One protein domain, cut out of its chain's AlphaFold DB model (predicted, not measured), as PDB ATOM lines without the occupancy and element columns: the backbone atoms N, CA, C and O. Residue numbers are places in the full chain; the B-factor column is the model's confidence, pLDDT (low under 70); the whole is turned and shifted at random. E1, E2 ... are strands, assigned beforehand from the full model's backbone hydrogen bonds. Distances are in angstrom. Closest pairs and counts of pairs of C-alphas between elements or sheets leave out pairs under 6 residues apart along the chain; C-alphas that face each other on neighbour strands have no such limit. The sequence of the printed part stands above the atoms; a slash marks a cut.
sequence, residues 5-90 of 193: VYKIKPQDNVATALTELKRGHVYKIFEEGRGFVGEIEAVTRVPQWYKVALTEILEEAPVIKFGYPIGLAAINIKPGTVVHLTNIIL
ATOM      1  N   VAL A   5      37.951  12.747  -5.633       97.94
ATOM      2  CA  VAL A   5      38.887  13.870  -5.663       97.94
ATOM      3  C   VAL A   5      40.219  13.392  -6.228       97.94
ATOM      4  O   VAL A   5      40.639  12.263  -5.977       97.94
ATOM      5  N   TYR A   6      40.861  14.233  -7.029       97.94
ATOM      6  CA  TYR A   6      42.038  13.860  -7.805       97.94
ATOM      7  C   TYR A   6      43.317  14.447  -7.203       97.94
ATOM      8  O   TYR A   6      43.490  15.671  -7.172       97.94
ATOM      9  N   LYS A   7      44.190  13.565  -6.714       98.06
ATOM     10  CA  LYS A   7      45.502  13.854  -6.129       98.06
ATOM     11  C   LYS A   7      46.585  13.484  -7.145       98.06
ATOM     12  O   LYS A   7      46.533  12.405  -7.723       98.06
ATOM     13  N   ILE A   8      47.548  14.369  -7.380       95.62
ATOM     14  CA  ILE A   8      48.488  14.206  -8.500       95.62
ATOM     15  C   ILE A   8      49.787  13.569  -8.025       95.62
ATOM     16  O   ILE A   8      50.255  12.598  -8.610       95.62
ATOM     17  N   LYS A   9      50.379  14.093  -6.950       94.38
ATOM     18  CA  LYS A   9      51.610  13.542  -6.375       94.38
ATOM     19  C   LYS A   9      51.379  13.006  -4.968       94.38
ATOM     20  O   LYS A   9      50.576  13.586  -4.243       94.38
ATOM     21  N   PRO A  10      52.118  11.971  -4.525       95.94
ATOM     22  CA  PRO A  10      52.016  11.444  -3.164       95.94
ATOM     23  C   PRO A  10      52.183  12.498  -2.060       95.94
ATOM     24  O   PRO A  10      51.551  12.377  -1.013       95.94
ATOM     25  N   GLN A  11      52.993  13.531  -2.310       94.81
ATOM     26  CA  GLN A  11      53.280  14.632  -1.387       94.81
ATOM     27  C   GLN A  11      52.159  15.678  -1.306       94.81
ATOM     28  O   GLN A  11      52.191  16.530  -0.421       94.81
ATOM     29  N   ASP A  12      51.183  15.648  -2.219       97.38
ATOM     30  CA  ASP A  12      50.105  16.634  -2.243       97.38
ATOM     31  C   ASP A  12      49.258  16.538  -0.968       97.38
ATOM     32  O   ASP A  12      48.749  15.472  -0.616       97.38
ATOM     33  N   ASN A  13      49.048  17.672  -0.300       98.19
ATOM     34  CA  ASN A  13      48.144  17.767   0.850       98.19
ATOM     35  C   ASN A  13      46.758  18.316   0.469       98.19
ATOM     36  O   ASN A  13      45.880  18.455   1.323       98.19
ATOM     37  N   VAL A  14      46.537  18.562  -0.825       98.31
ATOM     38  CA  VAL A  14      45.250  18.930  -1.418       98.31
ATOM     39  C   VAL A  14      44.945  18.087  -2.658       98.31
ATOM     40  O   VAL A  14      45.846  17.672  -3.380       98.31
ATOM     41  N   ALA A  15      43.663  17.892  -2.964       98.31
ATOM     42  CA  ALA A  15      43.192  17.283  -4.212       98.31
ATOM     43  C   ALA A  15      42.278  18.233  -4.993       98.31
ATOM     44  O   ALA A  15      41.755  19.200  -4.444       98.31
ATOM     45  N   THR A  16      42.067  17.956  -6.281       97.75
ATOM     46  CA  THR A  16      41.085  18.656  -7.126       97.75
ATOM     47  C   THR A  16      39.725  17.975  -7.036       97.75
ATOM     48  O   THR A  16      39.620  16.773  -7.274       97.75
ATOM     49  N   ALA A  17      38.670  18.731  -6.758       96.69
ATOM     50  CA  ALA A  17      37.300  18.250  -6.869       96.69
ATOM     51  C   ALA A  17      36.893  18.170  -8.354       96.69
ATOM     52  O   ALA A  17      36.754  19.199  -9.007       96.69
ATOM     53  N   LEU A  18      36.719  16.970  -8.923       94.75
ATOM     54  CA  LEU A  18      36.304  16.821 -10.335       94.75
ATOM     55  C   LEU A  18      34.801  17.046 -10.544       94.75
ATOM     56  O   LEU A  18      34.333  17.212 -11.670       94.75
ATOM     57  N   THR A  19      34.050  17.057  -9.450       93.94
ATOM     58  CA  THR A  19      32.620  17.350  -9.355       93.94
ATOM     59  C   THR A  19      32.396  18.231  -8.128       93.94
ATOM     60  O   THR A  19      33.316  18.441  -7.336       93.94
ATOM     61  N   GLU A  20      31.200  18.791  -7.958       95.12
ATOM     62  CA  GLU A  20      30.880  19.495  -6.715       95.12
ATOM     63  C   GLU A  20      30.834  18.517  -5.528       95.12
ATOM     64  O   GLU A  20      30.077  17.542  -5.549       95.12
ATOM     65  N   LEU A  21      31.600  18.811  -4.473       96.44
ATOM     66  CA  LEU A  21      31.553  18.063  -3.219       96.44
ATOM     67  C   LEU A  21      30.527  18.694  -2.279       96.44
ATOM     68  O   LEU A  21      30.614  19.876  -1.928       96.44
ATOM     69  N   LYS A  22      29.559  17.893  -1.847       96.06
ATOM     70  CA  LYS A  22      28.525  18.269  -0.889       96.06
ATOM     71  C   LYS A  22      29.048  18.054   0.523       96.06
ATOM     72  O   LYS A  22      29.634  17.019   0.825       96.06
ATOM     73  N   ARG A  23      28.776  19.016   1.404       96.50
ATOM     74  CA  ARG A  23      29.113  18.901   2.825       96.50
ATOM     75  C   ARG A  23      28.517  17.615   3.429       96.50
ATOM     76  O   ARG A  23      27.376  17.273   3.121       96.50
ATOM     77  N   GLY A  24      29.282  16.934   4.278       96.06
ATOM     78  CA  GLY A  24      28.898  15.702   4.975       96.06
ATOM     79  C   GLY A  24      28.909  14.438   4.111       96.06
ATOM     80  O   GLY A  24      28.508  13.383   4.584       96.06
ATOM     81  N   HIS A  25      29.316  14.527   2.841       96.75
ATOM     82  CA  HIS A  25      29.454  13.358   1.972       96.75
ATOM     83  C   HIS A  25      30.911  12.900   1.914       96.75
ATOM     84  O   HIS A  25      31.835  13.718   1.947       96.75
ATOM     85  N   VAL A  26      31.092  11.588   1.782       96.88
ATOM     86  CA  VAL A  26      32.397  10.940   1.644       96.88
ATOM     87  C   VAL A  26      32.716  10.725   0.167       96.88
ATOM     88  O   VAL A  26      31.872  10.278  -0.613       96.88
ATOM     89  N   TYR A  27      33.946  11.051  -0.215       97.38
ATOM     90  CA  TYR A  27      34.455  10.952  -1.575       97.38
ATOM     91  C   TYR A  27      35.738  10.132  -1.594       97.38
ATOM     92  O   TYR A  27      36.599  10.304  -0.736       97.38
ATOM     93  N   LYS A  28      35.907   9.275  -2.604       97.56
ATOM     94  CA  LYS A  28      37.160   8.532  -2.779       97.56
ATOM     95  C   LYS A  28      38.288   9.472  -3.204       97.56
ATOM     96  O   LYS A  28      38.055  10.432  -3.938       97.56
ATOM     97  N   ILE A  29      39.511   9.177  -2.786       98.25
ATOM     98  CA  ILE A  29      40.730   9.864  -3.221       98.25
ATOM     99  C   ILE A  29      41.380   8.997  -4.296       98.25
ATOM    100  O   ILE A  29      41.798   7.872  -4.020       98.25
ATOM    101  N   PHE A  30      41.458   9.514  -5.519       98.00
ATOM    102  CA  PHE A  30      42.222   8.900  -6.600       98.00
ATOM    103  C   PHE A  30      43.586   9.588  -6.700       98.00
ATOM    104  O   PHE A  30      43.640  10.796  -6.926       98.00
ATOM    105  N   GLU A  31      44.672   8.835  -6.530       97.69
ATOM    106  CA  GLU A  31      46.051   9.299  -6.696       97.69
ATOM    107  C   GLU A  31      46.610   8.826  -8.045       97.69
ATOM    108  O   GLU A  31      46.562   7.635  -8.374       97.69
ATOM    109  N   GLU A  32      47.132   9.758  -8.844       94.94
ATOM    110  CA  GLU A  32      47.713   9.453 -10.152       94.94
ATOM    111  C   GLU A  32      48.842   8.415 -10.037       94.94
ATOM    112  O   GLU A  32      49.716   8.494  -9.175       94.94
ATOM    113  N   GLY A  33      48.795   7.387 -10.888       95.38
ATOM    114  CA  GLY A  33      49.754   6.278 -10.868       95.38
ATOM    115  C   GLY A  33      49.552   5.243  -9.752       95.38
ATOM    116  O   GLY A  33      50.189   4.194  -9.808       95.38
ATOM    117  N   ARG A  34      48.661   5.477  -8.774       95.62
ATOM    118  CA  ARG A  34      48.333   4.501  -7.712       95.62
ATOM    119  C   ARG A  34      46.882   4.024  -7.704       95.62
ATOM    120  O   ARG A  34      46.614   2.925  -7.231       95.62
ATOM    121  N   GLY A  35      45.949   4.812  -8.230       96.19
ATOM    122  CA  GLY A  35      44.521   4.500  -8.182       96.19
ATOM    123  C   GLY A  35      43.860   5.006  -6.899       96.19
ATOM    124  O   GLY A  35      44.206   6.070  -6.392       96.19
ATOM    125  N   PHE A  36      42.869   4.282  -6.375       96.81
ATOM    126  CA  PHE A  36      42.149   4.706  -5.170       96.81
ATOM    127  C   PHE A  36      42.954   4.409  -3.902       96.81
ATOM    128  O   PHE A  36      43.239   3.252  -3.611       96.81
ATOM    129  N   VAL A  37      43.289   5.455  -3.142       96.62
ATOM    130  CA  VAL A  37      44.193   5.376  -1.974       96.62
ATOM    131  C   VAL A  37      43.508   5.659  -0.636       96.62
ATOM    132  O   VAL A  37      44.144   5.590   0.410       96.62
ATOM    133  N   GLY A  38      42.217   5.991  -0.650       95.75
ATOM    134  CA  GLY A  38      41.456   6.280   0.560       95.75
ATOM    135  C   GLY A  38      40.190   7.072   0.271       95.75
ATOM    136  O   GLY A  38      39.732   7.144  -0.873       95.75
ATOM    137  N   GLU A  39      39.642   7.679   1.317       97.12
ATOM    138  CA  GLU A  39      38.410   8.462   1.272       97.12
ATOM    139  C   GLU A  39      38.547   9.736   2.115       97.12
ATOM    140  O   GLU A  39      39.370   9.802   3.027       97.12
ATOM    141  N   ILE A  40      37.759  10.760   1.790       97.44
ATOM    142  CA  ILE A  40      37.701  12.032   2.512       97.44
ATOM    143  C   ILE A  40      36.250  12.494   2.645       97.44
ATOM    144  O   ILE A  40      35.503  12.526   1.666       97.44
ATOM    145  N   GLU A  41      35.841  12.873   3.855       97.75
ATOM    146  CA  GLU A  41      34.563  13.550   4.075       97.75
ATOM    147  C   GLU A  41      34.710  15.042   3.767       97.75
ATOM    148  O   GLU A  41      35.595  15.709   4.297       97.75
ATOM    149  N   ALA A  42      33.834  15.599   2.931       96.94
ATOM    150  CA  ALA A  42      33.812  17.034   2.681       96.94
ATOM    151  C   ALA A  42      33.145  17.773   3.855       96.94
ATOM    152  O   ALA A  42      31.925  17.750   4.006       96.94
ATOM    153  N   VAL A  43      33.913  18.499   4.671       94.62
ATOM    154  CA  VAL A  43      33.362  19.274   5.806       94.62
ATOM    155  C   VAL A  43      32.785  20.633   5.388       94.62
ATOM    156  O   VAL A  43      32.038  21.267   6.136       94.62
ATOM    157  N   THR A  44      33.072  21.060   4.156       90.56
ATOM    158  CA  THR A  44      32.479  22.230   3.489       90.56
ATOM    159  C   THR A  44      31.976  21.849   2.099       90.56
ATOM    160  O   THR A  44      32.413  20.847   1.542       90.56
ATOM    161  N   ARG A  45      31.098  22.665   1.500       93.44
ATOM    162  CA  ARG A  45      30.836  22.560   0.059       93.44
ATOM    163  C   ARG A  45      32.112  22.931  -0.703       93.44
ATOM    164  O   ARG A  45      32.630  24.027  -0.498       93.44
ATOM    165  N   VAL A  46      32.570  22.066  -1.605       95.56
ATOM    166  CA  VAL A  46      33.723  22.331  -2.481       95.56
ATOM    167  C   VAL A  46      33.225  22.408  -3.923       95.56
ATOM    168  O   VAL A  46      32.756  21.398  -4.450       95.56
ATOM    169  N   PRO A  47      33.276  23.581  -4.577       94.25
ATOM    170  CA  PRO A  47      32.893  23.693  -5.978       94.25
ATOM    171  C   PRO A  47      33.739  22.791  -6.881       94.25
ATOM    172  O   PRO A  47      34.885  22.462  -6.566       94.25
ATOM    173  N   GLN A  48      33.192  22.436  -8.041       93.88
ATOM    174  CA  GLN A  48      33.955  21.731  -9.066       93.88
ATOM    175  C   GLN A  48      35.220  22.526  -9.436       93.88
ATOM    176  O   GLN A  48      35.187  23.752  -9.533       93.88
ATOM    177  N   TRP A  49      36.327  21.814  -9.639       91.94
ATOM    178  CA  TRP A  49      37.673  22.300  -9.965       91.94
ATOM    179  C   TRP A  49      38.420  23.007  -8.831       91.94
ATOM    180  O   TRP A  49      39.576  23.400  -8.996       91.94
ATOM    181  N   TYR A  50      37.807  23.118  -7.651       94.44
ATOM    182  CA  TYR A  50      38.454  23.708  -6.486       94.44
ATOM    183  C   TYR A  50      39.309  22.672  -5.760       94.44
ATOM    184  O   TYR A  50      39.237  21.466  -6.017       94.44
ATOM    185  N   LYS A  51      40.164  23.164  -4.860       97.50
ATOM    186  CA  LYS A  51      40.999  22.306  -4.026       97.50
ATOM    187  C   LYS A  51      40.243  21.921  -2.758       97.50
ATOM    188  O   LYS A  51      39.529  22.746  -2.191       97.50
ATOM    189  N   VAL A  52      40.445  20.695  -2.302       98.38
ATOM    190  CA  VAL A  52      40.014  20.208  -0.988       98.38
ATOM    191  C   VAL A  52      41.239  19.742  -0.212       98.38
ATOM    192  O   VAL A  52      42.120  19.108  -0.793       98.38
ATOM    193  N   ALA A  53      41.319  20.081   1.073       98.62
ATOM    194  CA  ALA A  53      42.386  19.609   1.949       98.62
ATOM    195  C   ALA A  53      42.251  18.097   2.185       98.62
ATOM    196  O   ALA A  53      41.167  17.613   2.504       98.62
ATOM    197  N   LEU A  54      43.343  17.355   2.021       98.56
ATOM    198  CA  LEU A  54      43.397  15.908   2.263       98.56
ATOM    199  C   LEU A  54      43.859  15.569   3.684       98.56
ATOM    200  O   LEU A  54      43.568  14.495   4.192       98.56
ATOM    201  N   THR A  55      44.574  16.495   4.314       98.06
ATOM    202  CA  THR A  55      45.088  16.417   5.684       98.06
ATOM    203  C   THR A  55      44.845  17.755   6.379       98.06
ATOM    204  O   THR A  55      44.409  18.719   5.749       98.06
ATOM    205  N   GLU A  56      45.098  17.813   7.683       98.06
ATOM    206  CA  GLU A  56      45.197  19.080   8.394       98.06
ATOM    207  C   GLU A  56      46.380  19.890   7.848       98.06
ATOM    208  O   GLU A  56      47.472  19.353   7.644       98.06
ATOM    209  N   ILE A  57      46.136  21.171   7.579       97.38
ATOM    210  CA  ILE A  57      47.141  22.148   7.157       97.38
ATOM    211  C   ILE A  57      47.067  23.290   8.167       97.38
ATOM    212  O   ILE A  57      46.098  24.050   8.174       97.38
ATOM    213  N   LEU A  58      48.048  23.366   9.064       93.00
ATOM    214  CA  LEU A  58      48.110  24.418  10.079       93.00
ATOM    215  C   LEU A  58      48.360  25.784   9.431       93.00
ATOM    216  O   LEU A  58      48.876  25.861   8.318       93.00
ATOM    217  N   GLU A  59      47.995  26.858  10.120       82.69
ATOM    218  CA  GLU A  59      48.354  28.221   9.734       82.69
ATOM    219  C   GLU A  59      49.863  28.315   9.462       82.69
ATOM    220  O   GLU A  59      50.670  27.668  10.130       82.69
ATOM    221  N   GLU A  60      50.225  29.062   8.420       76.38
ATOM    222  CA  GLU A  60      51.587  29.200   7.890       76.38
ATOM    223  C   GLU A  60      52.203  27.918   7.296       76.38
ATOM    224  O   GLU A  60      53.271  27.983   6.688       76.38
ATOM    225  N   ALA A  61      51.539  26.758   7.376       84.00
ATOM    226  CA  ALA A  61      52.033  25.525   6.768       84.00
ATOM    227  C   ALA A  61      51.836  25.524   5.238       84.00
ATOM    228  O   ALA A  61      50.858  26.084   4.726       84.00
ATOM    229  N   PRO A  62      52.731  24.867   4.476       85.44
ATOM    230  CA  PRO A  62      52.649  24.842   3.024       85.44
ATOM    231  C   PRO A  62      51.426  24.069   2.530       85.44
ATOM    232  O   PRO A  62      51.130  22.965   2.979       85.44
ATOM    233  N   VAL A  63      50.755  24.619   1.526       92.06
ATOM    234  CA  VAL A  63      49.749  23.949   0.703       92.06
ATOM    235  C   VAL A  63      50.474  23.376  -0.507       92.06
ATOM    236  O   VAL A  63      51.012  24.129  -1.310       92.06
ATOM    237  N   ILE A  64      50.503  22.056  -0.645       92.69
ATOM    238  CA  ILE A  64      51.311  21.328  -1.625       92.69
ATOM    239  C   ILE A  64      50.398  20.706  -2.678       92.69
ATOM    240  O   ILE A  64      49.517  19.908  -2.350       92.69
ATOM    241  N   LYS A  65      50.627  21.052  -3.947       91.62
ATOM    242  CA  LYS A  65      49.957  20.462  -5.108       91.62
ATOM    243  C   LYS A  65      50.955  20.259  -6.247       91.62
ATOM    244  O   LYS A  65      51.826  21.097  -6.448       91.62
ATOM    245  N   PHE A  66      50.800  19.185  -7.021       86.38
ATOM    246  CA  PHE A  66      51.753  18.780  -8.064       86.38
ATOM    247  C   PHE A  66      53.150  18.425  -7.522       86.38
ATOM    248  O   PHE A  66      54.117  18.402  -8.278       86.38
ATOM    249  N   GLY A  67      53.263  18.140  -6.224       82.06
ATOM    250  CA  GLY A  67      54.534  17.954  -5.525       82.06
ATOM    251  C   GLY A  67      55.249  19.259  -5.169       82.06
ATOM    252  O   GLY A  67      56.355  19.199  -4.641       82.06
ATOM    253  N   TYR A  68      54.630  20.419  -5.415       79.62
ATOM    254  CA  TYR A  68      55.207  21.731  -5.129       79.62
ATOM    255  C   TYR A  68      54.351  22.513  -4.130       79.62
ATOM    256  O   TYR A  68      53.120  22.432  -4.165       79.62
ATOM    257  N   PRO A  69      54.968  23.304  -3.245       81.69
ATOM    258  CA  PRO A  69      54.238  24.264  -2.432       81.69
ATOM    259  C   PRO A  69      53.653  25.370  -3.330       81.69
ATOM    260  O   PRO A  69      54.367  26.055  -4.055       81.69
ATOM    261  N   ILE A  70      52.334  25.536  -3.294       78.56
ATOM    262  CA  ILE A  70      51.572  26.520  -4.086       78.56
ATOM    263  C   ILE A  70      51.069  27.698  -3.240       78.56
ATOM    264  O   ILE A  70      50.329  28.554  -3.727       78.56
ATOM    265  N   GLY A  71      51.392  27.701  -1.951       77.06
ATOM    266  CA  GLY A  71      50.847  28.618  -0.964       77.06
ATOM    267  C   GLY A  71      51.209  28.209   0.454       77.06
ATOM    268  O   GLY A  71      51.654  27.087   0.681       77.06
ATOM    269  N   LEU A  72      50.932  29.097   1.398       79.38
ATOM    270  CA  LEU A  72      50.849  28.833   2.826       79.38
ATOM    271  C   LEU A  72      49.387  28.961   3.256       79.38
ATOM    272  O   LEU A  72      48.645  29.787   2.725       79.38
ATOM    273  N   ALA A  73      48.947  28.155   4.208       78.31
ATOM    274  CA  ALA A  73      47.629  28.304   4.807       78.31
ATOM    275  C   ALA A  73      47.547  29.616   5.613       78.31
ATOM    276  O   ALA A  73      48.413  29.909   6.428       78.31
ATOM    277  N   ALA A  74      46.502  30.416   5.385       69.94
ATOM    278  CA  ALA A  74      46.282  31.684   6.097       69.94
ATOM    279  C   ALA A  74      45.608  31.497   7.468       69.94
ATOM    280  O   ALA A  74      45.488  32.443   8.235       69.94
ATOM    281  N   ILE A  75      45.079  30.297   7.706       74.38
ATOM    282  CA  ILE A  75      44.394  29.832   8.914       74.38
ATOM    283  C   ILE A  75      44.587  28.317   8.996       74.38
ATOM    284  O   ILE A  75      44.888  27.691   7.983       74.38
ATOM    285  N   ASN A  76      44.291  27.696  10.135       85.44
ATOM    286  CA  ASN A  76      44.178  26.236  10.196       85.44
ATOM    287  C   ASN A  76      43.070  25.720   9.249       85.44
ATOM    288  O   ASN A  76      41.906  26.118   9.358       85.44
ATOM    289  N   ILE A  77      43.414  24.800   8.344       94.25
ATOM    290  CA  ILE A  77      42.510  24.161   7.380       94.25
ATOM    291  C   ILE A  77      42.364  22.679   7.739       94.25
ATOM    292  O   ILE A  77      43.320  21.910   7.674       94.25
ATOM    293  N   LYS A  78      41.145  22.257   8.088       97.56
ATOM    294  CA  LYS A  78      40.840  20.850   8.403       97.56
ATOM    295  C   LYS A  78      40.733  19.996   7.129       97.56
ATOM    296  O   LYS A  78      40.298  20.533   6.102       97.56
ATOM    297  N   PRO A  79      40.998  18.676   7.195       98.50
ATOM    298  CA  PRO A  79      40.696  17.758   6.096       98.50
ATOM    299  C   PRO A  79      39.251  17.926   5.604       98.50
ATOM    300  O   PRO A  79      38.345  18.192   6.394       98.50
ATOM    301  N   GLY A  80      39.030  17.826   4.293       97.62
ATOM    302  CA  GLY A  80      37.709  17.988   3.681       97.62
ATOM    303  C   GLY A  80      37.252  19.436   3.484       97.62
ATOM    304  O   GLY A  80      36.161  19.675   2.957       97.62
ATOM    305  N   THR A  81      38.046  20.416   3.921       97.69
ATOM    306  CA  THR A  81      37.735  21.845   3.765       97.69
ATOM    307  C   THR A  81      38.161  22.330   2.382       97.69
ATOM    308  O   THR A  81      39.205  21.927   1.866       97.69
ATOM    309  N   VAL A  82      37.375  23.223   1.775       97.31
ATOM    310  CA  VAL A  82      37.758  23.921   0.543       97.31
ATOM    311  C   VAL A  82      39.035  24.739   0.767       97.31
ATOM    312  O   VAL A  82      39.125  25.527   1.704       97.31
ATOM    313  N   VAL A  83      40.020  24.572  -0.113       94.38
ATOM    314  CA  VAL A  83      41.266  25.345  -0.133       94.38
ATOM    315  C   VAL A  83      41.210  26.307  -1.319       94.38
ATOM    316  O   VAL A  83      41.145  25.908  -2.485       94.38
ATOM    317  N   HIS A  84      41.211  27.602  -1.037       87.56
ATOM    318  CA  HIS A  84      40.977  28.661  -2.012       87.56
ATOM    319  C   HIS A  84      41.798  29.906  -1.652       87.56
ATOM    320  O   HIS A  84      42.309  30.013  -0.547       87.56
ATOM    321  N   LEU A  85      41.900  30.881  -2.559       79.12
ATOM    322  CA  LEU A  85      42.648  32.131  -2.322       79.12
ATOM    323  C   LEU A  85      42.192  32.915  -1.075       79.12
ATOM    324  O   LEU A  85      42.888  33.802  -0.608       79.12
ATOM    325  N   THR A  86      41.019  32.594  -0.527       74.56
ATOM    326  CA  THR A  86      40.479  33.193   0.699       74.56
ATOM    327  C   THR A  86      41.075  32.621   1.985       74.56
ATOM    328  O   THR A  86      40.893  33.222   3.036       74.56
ATOM    329  N   ASN A  87      41.715  31.448   1.938       71.81
ATOM    330  CA  ASN A  87      42.321  30.800   3.105       71.81
ATOM    331  C   ASN A  87      43.755  30.313   2.858       71.81
ATOM    332  O   ASN A  87      44.302  29.591   3.689       71.81
ATOM    333  N   ILE A  88      44.369  30.736   1.753       73.69
ATOM    334  CA  ILE A  88      45.790  30.532   1.484       73.69
ATOM    335  C   ILE A  88      46.427  31.856   1.080       73.69
ATOM    336  O   ILE A  88      45.833  32.650   0.353       73.69
ATOM    337  N   ILE A  89      47.658  32.059   1.519       66.94
ATOM    338  CA  ILE A  89      48.565  33.095   1.046       66.94
ATOM    339  C   ILE A  89      49.430  32.432  -0.026       66.94
ATOM    340  O   ILE A  89      50.086  31.435   0.243       66.94
ATOM    341  N   LEU A  90      49.423  32.923  -1.260       65.94
ATOM    342  CA  LEU A  90      50.257  32.341  -2.319       65.94
ATOM    343  C   LEU A  90      51.752  32.638  -2.047       65.94
ATOM    344  O   LEU A  90      52.130  33.800  -2.126       65.94
TER     345      LEU A  90
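This is residues 5 to 90 of the 193 residues of an uncharacterized protein of Thermoprotei archaeon (UniProt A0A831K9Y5). With little regular structure, the domain is a strongly twisted five-strand sheet, curled like part of a barrel, with a small hairpin of E6 and E7 beyond E2; residues 82 to 83 and 88 to 89 pair briefly with E5 and E7. The printed part has 86 residues, 33 of them in seven named strands, E1 to E7: all strand. The large sheet, E4 E3 E1 E2 E5, is mixed. The whole is compact, radius of gyration of the C-alphas 11.5 A, spanning 29 by 27 by 19 A.

E1, residues 5 to 7, begins at C-alpha 5 (38.887, 13.870, -5.663). E2 is residues 14 to 17, E3 26 to 31 (16.1 A), E4 35 to 41 (18.2 A), E5 51 to 53, E6 62 to 65. E7, 68 to 73, 14.1 A long, ends at C-alpha 73 (47.629, 28.304, 4.807).

Within hydrogen-bond range are N 6 and O 16 in the antiparallel hairpin E1 and E2, 2.8 A; N 7 and O 30 between parallel E1 and E3, 2.8 A; N 29 and O 38 in hairpin E3 and E4, 2.8 A; N 15 and O 52 between antiparallel E2 and E5, 2.9 A; N 63 and O 71 in hairpin E6 and E7, 2.8 A. The closest C-alphas of E2 and E6, Val 14 and Lys 65, are 6.2 A apart.

The farthest C-alphas, Gly 33 and Ile 75, are 31.2 A apart. The printed part has no cut and no long link. pLDDT is under 70 at residues 74, 89 and 90.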